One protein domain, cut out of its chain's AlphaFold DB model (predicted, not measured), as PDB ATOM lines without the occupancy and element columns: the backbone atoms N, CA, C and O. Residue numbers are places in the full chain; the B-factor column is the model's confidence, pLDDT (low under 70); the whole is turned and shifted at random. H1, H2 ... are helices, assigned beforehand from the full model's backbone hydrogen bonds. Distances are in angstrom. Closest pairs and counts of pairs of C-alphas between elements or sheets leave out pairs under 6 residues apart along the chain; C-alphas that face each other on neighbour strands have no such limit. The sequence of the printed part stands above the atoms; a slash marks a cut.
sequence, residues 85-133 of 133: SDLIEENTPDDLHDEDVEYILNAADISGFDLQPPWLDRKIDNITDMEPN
ATOM      1  N   SER A  85     299.939 191.824 381.193       96.69
ATOM      2  CA  SER A  85     300.350 190.515 380.665       96.69
ATOM      3  C   SER A  85     301.060 189.663 381.709       96.69
ATOM      4  O   SER A  85     300.784 188.471 381.812       96.69
ATOM      5  N   ASP A  86     301.944 190.283 382.487       97.25
ATOM      6  CA  ASP A  86     302.787 189.599 383.462       97.25
ATOM      7  C   ASP A  86     301.936 189.174 384.660       97.25
ATOM      8  O   ASP A  86     302.002 188.030 385.090       97.25
ATOM      9  N   LEU A  87     301.036 190.047 385.127       97.56
ATOM     10  CA  LEU A  87     300.091 189.719 386.199       97.56
ATOM     11  C   LEU A  87     299.177 188.545 385.823       97.56
ATOM     12  O   LEU A  87     298.896 187.698 386.667       97.56
ATOM     13  N   ILE A  88     298.745 188.469 384.564       97.12
ATOM     14  CA  ILE A  88     297.928 187.366 384.043       97.12
ATOM     15  C   ILE A  88     298.741 186.071 383.903       97.12
ATOM     16  O   ILE A  88     298.209 184.996 384.177       97.12
ATOM     17  N   GLU A  89     299.996 186.150 383.448       96.62
ATOM     18  CA  GLU A  89     300.866 184.981 383.249       96.62
ATOM     19  C   GLU A  89     301.371 184.399 384.577       96.62
ATOM     20  O   GLU A  89     301.468 183.180 384.728       96.62
ATOM     21  N   GLU A  90     301.683 185.259 385.545       96.19
ATOM     22  CA  GLU A  90     302.290 184.874 386.819       96.19
ATOM     23  C   GLU A  90     301.267 184.435 387.876       96.19
ATOM     24  O   GLU A  90     301.660 183.841 388.883       96.19
ATOM     25  N   ASN A  91     299.967 184.670 387.650       96.00
ATOM     26  CA  ASN A  91     298.908 184.375 388.617       96.00
ATOM     27  C   ASN A  91     297.749 183.562 388.023       96.00
ATOM     28  O   ASN A  91     297.445 183.612 386.831       96.00
ATOM     29  N   THR A  92     297.043 182.856 388.905       95.50
ATOM     30  CA  THR A  92     295.776 182.176 388.606       95.50
ATOM     31  C   THR A  92     294.649 182.929 389.316       95.50
ATOM     32  O   THR A  92     294.820 183.257 390.490       95.50
ATOM     33  N   PRO A  93     293.482 183.161 388.687       96.00
ATOM     34  CA  PRO A  93     292.376 183.861 389.339       96.00
ATOM     35  C   PRO A  93     291.911 183.181 390.636       96.00
ATOM     36  O   PRO A  93     291.540 183.872 391.575       96.00
ATOM     37  N   ASP A  94     291.976 181.848 390.719       95.06
ATOM     38  CA  ASP A  94     291.583 181.083 391.916       95.06
ATOM     39  C   ASP A  94     292.534 181.274 393.115       95.06
ATOM     40  O   ASP A  94     292.161 180.971 394.249       95.06
ATOM     41  N   ASP A  95     293.758 181.750 392.870       95.31
ATOM     42  CA  ASP A  95     294.778 181.978 393.901       95.31
ATOM     43  C   ASP A  95     294.802 183.438 394.394       95.31
ATOM     44  O   ASP A  95     295.472 183.744 395.384       95.31
ATOM     45  N   LEU A  96     294.073 184.336 393.724       96.25
ATOM     46  CA  LEU A  96     294.000 185.757 394.053       96.25
ATOM     47  C   LEU A  96     292.742 186.098 394.854       96.25
ATOM     48  O   LEU A  96     291.759 185.359 394.891       96.25
ATOM     49  N   HIS A  97     292.771 187.260 395.502       97.06
ATOM     50  CA  HIS A  97     291.578 187.823 396.118       97.06
ATOM     51  C   HIS A  97     290.597 188.312 395.042       97.06
ATOM     52  O   HIS A  97     291.021 188.835 394.013       97.06
ATOM     53  N   ASP A  98     289.288 188.207 395.295       95.69
ATOM     54  CA  ASP A  98     288.261 188.571 394.306       95.69
ATOM     55  C   ASP A  98     288.390 190.026 393.817       95.69
ATOM     56  O   ASP A  98     288.209 190.286 392.632       95.69
ATOM     57  N   GLU A  99     288.780 190.964 394.687       96.31
ATOM     58  CA  GLU A  99     289.023 192.368 394.294       96.31
ATOM     59  C   GLU A  99     290.176 192.519 393.285       96.31
ATOM     60  O   GLU A  99     290.094 193.337 392.370       96.31
ATOM     61  N   ASP A 100     291.236 191.715 393.415       97.62
ATOM     62  CA  ASP A 100     292.366 191.734 392.481       97.62
ATOM     63  C   ASP A 100     291.981 191.092 391.146       97.62
ATOM     64  O   ASP A 100     292.356 191.581 390.078       97.62
ATOM     65  N   VAL A 101     291.174 190.028 391.200       97.44
ATOM     66  CA  VAL A 101     290.596 189.398 390.010       97.44
ATOM     67  C   VAL A 101     289.712 190.393 389.260       97.44
ATOM     68  O   VAL A 101     289.895 190.582 388.060       97.44
ATOM     69  N   GLU A 102     288.780 191.061 389.946       96.69
ATOM     70  CA  GLU A 102     287.917 192.087 389.346       96.69
ATOM     71  C   GLU A 102     288.732 193.223 388.724       96.69
ATOM     72  O   GLU A 102     288.432 193.662 387.610       96.69
ATOM     73  N   TYR A 103     289.792 193.663 389.405       96.50
ATOM     74  CA  TYR A 103     290.693 194.686 388.894       96.50
ATOM     75  C   TYR A 103     291.377 194.251 387.586       96.50
ATOM     76  O   TYR A 103     291.314 194.986 386.599       96.50
ATOM     77  N   ILE A 104     291.977 193.054 387.542       97.19
ATOM     78  CA  ILE A 104     292.646 192.522 386.340       97.19
ATOM     79  C   ILE A 104     291.654 192.360 385.185       97.19
ATOM     80  O   ILE A 104     291.964 192.729 384.052       97.19
ATOM     81  N   LEU A 105     290.451 191.846 385.457       96.88
ATOM     82  CA  LEU A 105     289.421 191.680 384.432       96.88
ATOM     83  C   LEU A 105     288.990 193.024 383.832       96.88
ATOM     84  O   LEU A 105     288.866 193.130 382.614       96.88
ATOM     85  N   ASN A 106     288.813 194.052 384.666       95.69
ATOM     86  CA  ASN A 106     288.477 195.396 384.205       95.69
ATOM     87  C   ASN A 106     289.625 196.026 383.397       95.69
ATOM     88  O   ASN A 106     289.401 196.555 382.310       95.69
ATOM     89  N   ALA A 107     290.869 195.906 383.871       95.56
ATOM     90  CA  ALA A 107     292.043 196.375 383.135       95.56
ATOM     91  C   ALA A 107     292.176 195.686 381.763       95.56
ATOM     92  O   ALA A 107     292.471 196.341 380.761       95.56
ATOM     93  N   ALA A 108     291.894 194.382 381.686       96.06
ATOM     94  CA  ALA A 108     291.866 193.635 380.431       96.06
ATOM     95  C   ALA A 108     290.751 194.096 379.485       96.06
ATOM     96  O   ALA A 108     290.979 194.192 378.281       96.06
ATOM     97  N   ASP A 109     289.567 194.421 380.009       94.50
ATOM     98  CA  ASP A 109     288.472 194.971 379.207       94.50
ATOM     99  C   ASP A 109     288.810 196.339 378.610       94.50
ATOM    100  O   ASP A 109     288.595 196.554 377.417       94.50
ATOM    101  N   ILE A 110     289.365 197.246 379.418       92.75
ATOM    102  CA  ILE A 110     289.706 198.602 378.972       92.75
ATOM    103  C   ILE A 110     290.840 198.568 377.939       92.75
ATOM    104  O   ILE A 110     290.745 199.220 376.904       92.75
ATOM    105  N   SER A 111     291.882 197.770 378.183       90.69
ATOM    106  CA  SER A 111     293.029 197.641 377.270       90.69
ATOM    107  C   SER A 111     292.743 196.782 376.029       90.69
ATOM    108  O   SER A 111     293.576 196.695 375.122       90.69
ATOM    109  N   GLY A 112     291.582 196.118 375.972       92.31
ATOM    110  CA  GLY A 112     291.240 195.171 374.911       92.31
ATOM    111  C   GLY A 112     292.129 193.921 374.899       92.31
ATOM    112  O   GLY A 112     292.356 193.338 373.835       92.31
ATOM    113  N   PHE A 113     292.661 193.522 376.055       93.56
ATOM    114  CA  PHE A 113     293.517 192.349 376.197       93.56
ATOM    115  C   PHE A 113     292.721 191.050 375.983       93.56
ATOM    116  O   PHE A 113     291.665 190.831 376.581       93.56
ATOM    117  N   ASP A 114     293.246 190.155 375.144       94.81
ATOM    118  CA  ASP A 114     292.589 188.888 374.802       94.81
ATOM    119  C   ASP A 114     292.845 187.814 375.869       94.81
ATOM    120  O   ASP A 114     293.824 187.061 375.814       94.81
ATOM    121  N   LEU A 115     291.960 187.759 376.866       96.00
ATOM    122  CA  LEU A 115     292.035 186.790 377.957       96.00
ATOM    123  C   LEU A 115     291.900 185.349 377.452       96.00
ATOM    124  O   LEU A 115     290.987 185.007 376.703       96.00
ATOM    125  N   GLN A 116     292.773 184.481 377.958       96.00
ATOM    126  CA  GLN A 116     292.703 183.034 377.762       96.00
ATOM    127  C   GLN A 116     292.271 182.340 379.063       96.00
ATOM    128  O   GLN A 116     292.380 182.934 380.141       96.00
ATOM    129  N   PRO A 117     291.786 181.087 379.013       95.62
ATOM    130  CA  PRO A 117     291.599 180.286 380.220       95.62
ATOM    131  C   PRO A 117     292.890 180.218 381.060       95.62
ATOM    132  O   PRO A 117     293.971 180.086 380.479       95.62
ATOM    133  N   PRO A 118     292.807 180.281 382.403       96.25
ATOM    134  CA  PRO A 118     291.584 180.253 383.222       96.25
ATOM    135  C   PRO A 118     290.883 181.614 383.401       96.25
ATOM    136  O   PRO A 118     289.750 181.667 383.872       96.25
ATOM    137  N   TRP A 119     291.513 182.722 383.008       96.94
ATOM    138  CA  TRP A 119     290.974 184.074 383.207       96.94
ATOM    139  C   TRP A 119     289.683 184.339 382.432       96.94
ATOM    140  O   TRP A 119     288.763 184.971 382.950       96.94
ATOM    141  N   LEU A 120     289.595 183.822 381.203       96.31
ATOM    142  CA  LEU A 120     288.374 183.912 380.402       96.31
ATOM    143  C   LEU A 120     287.195 183.189 381.070       96.31
ATOM    144  O   LEU A 120     286.084 183.712 381.069       96.31
ATOM    145  N   ASP A 121     287.445 182.021 381.665       95.56
ATOM    146  CA  ASP A 121     286.411 181.229 382.335       95.56
ATOM    147  C   ASP A 121     285.901 181.971 383.579       95.56
ATOM    148  O   ASP A 121     284.700 182.203 383.710       95.56
ATOM    149  N   ARG A 122     286.818 182.479 384.418       93.56
ATOM    150  CA  ARG A 122     286.472 183.293 385.598       93.56
ATOM    151  C   ARG A 122     285.636 184.522 385.229       93.56
ATOM    152  O   ARG A 122     284.693 184.867 385.939       93.56
ATOM    153  N   LYS A 123     285.961 185.180 384.112       92.31
ATOM    154  CA  LYS A 123     285.197 186.327 383.607       92.31
ATOM    155  C   LYS A 123     283.766 185.950 383.226       92.31
ATOM    156  O   LYS A 123     282.844 186.705 383.527       92.31
ATOM    157  N   ILE A 124     283.579 184.810 382.561       91.62
ATOM    158  CA  ILE A 124     282.250 184.312 382.180       91.62
ATOM    159  C   ILE A 124     281.425 184.008 383.434       91.62
ATOM    160  O   ILE A 124     280.277 184.448 383.507       91.62
ATOM    161  N   ASP A 125     282.018 183.343 384.427       87.12
ATOM    162  CA  ASP A 125     281.344 183.009 385.686       87.12
ATOM    163  C   ASP A 125     280.836 184.274 386.403       87.12
ATOM    164  O   ASP A 125     279.650 184.365 386.733       87.12
ATOM    165  N   ASN A 126     281.680 185.310 386.515       81.38
ATOM    166  CA  ASN A 126     281.305 186.598 387.115       81.38
ATOM    167  C   ASN A 126     280.121 187.277 386.403       81.38
ATOM    168  O   ASN A 126     279.288 187.908 387.052       81.38
ATOM    169  N   ILE A 127     280.023 187.159 385.075       81.06
ATOM    170  CA  ILE A 127     278.884 187.699 384.317       81.06
ATOM    171  C   ILE A 127     277.614 186.898 384.623       81.06
ATOM    172  O   ILE A 127     276.547 187.484 384.795       81.06
ATOM    173  N   THR A 128     277.716 185.569 384.704       72.56
ATOM    174  CA  THR A 128     276.555 184.710 384.976       72.56
ATOM    175  C   THR A 128     276.028 184.838 386.406       72.56
ATOM    176  O   THR A 128     274.821 184.729 386.606       72.56
ATOM    177  N   ASP A 129     276.889 185.156 387.377       65.25
ATOM    178  CA  ASP A 129     276.497 185.423 388.768       65.25
ATOM    179  C   ASP A 129     275.820 186.799 388.949       65.25
ATOM    180  O   ASP A 129     275.093 187.021 389.922       65.25
ATOM    181  N   MET A 130     276.008 187.720 387.995       60.22
ATOM    182  CA  MET A 130     275.347 189.030 387.961       60.22
ATOM    183  C   MET A 130     273.930 189.008 387.361       60.22
ATOM    184  O   MET A 130     273.253 190.039 387.398       60.22
ATOM    185  N   GLU A 131     273.429 187.864 386.879       50.38
ATOM    186  CA  GLU A 131     272.002 187.693 386.570       50.38
ATOM    187  C   GLU A 131     271.235 187.015 387.724       50.38
ATOM    188  O   GLU A 131     271.233 185.788 387.845       50.38
ATOM    189  N   PRO A 132     270.470 187.779 388.528       58.72
ATOM    190  CA  PRO A 132     269.376 187.213 389.301       58.72
ATOM    191  C   PRO A 132     268.005 187.704 388.799       58.72
ATOM    192  O   PRO A 132     267.684 188.881 388.928       58.72
ATOM    193  N   ASN A 133     267.183 186.737 388.362       49.47
ATOM    194  CA  ASN A 133     265.705 186.736 388.254       49.47
ATOM    195  C   ASN A 133     264.993 187.830 387.438       49.47
ATOM    196  O   ASN A 133     264.842 188.972 387.926       49.47
TER     197      ASN A 133
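AT A GLANCE: This is residues 85 to 133 of the 133 residues of an uncharacterized protein of Chitinophaga oryziterrae (UniProt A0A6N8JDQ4). Three helices meet loosely round a small core: the longest, H2, has the short H1 along one side, while H3 starts near both and runs away from H1 nearly at right angles to H2, ending in a tail. The tail and the end of H3, residues 127 to 133, stick out and lengthen the whole. The printed part has 49 residues with three named helices in the order H1, H2, H3 and no named strand, in the class all helix. It is compact, with a radius of gyration of the C-alphas of 10.8 A, yet elongated, spanning 37 by 23 by 18 A.

IN THESE COORDINATES: Find C-alpha 85 at (300.350, 190.515, 380.665); H1 runs from there to residue 90. Go on to C-alpha 98 at (288.261, 188.571, 394.306), where H2 begins; it covers residues 98 to 111 and is 19.9 A long. H3, residues 119 to 129, is 15.6 A long and ends at C-alpha 129, (276.497, 185.423, 388.768).

HOW THE PARTS SIT: Look first at Ile 88 and Ile 104, whose C-alphas, 7.7 A apart, are the closest of H1 and H2. These helices are close but not clearly touching, at a shallow tilt of 31 degrees, opposite ways. H2 and H3 are also close but not clearly touching; their closest C-alphas, of Leu 105 and Lys 123, are 6.9 A apart. At 72 degrees they are only just about perpendicular. In H1, H2 and H3 every O i to N i+4 pair is within hydrogen-bond range.

THE WHOLE: The C-alphas of Asp 86 and Asn 133, the two farthest apart, are 37.5 A from each other. The printed part has no cut, and both links are short. Residues 129 to 133 have pLDDT under 70.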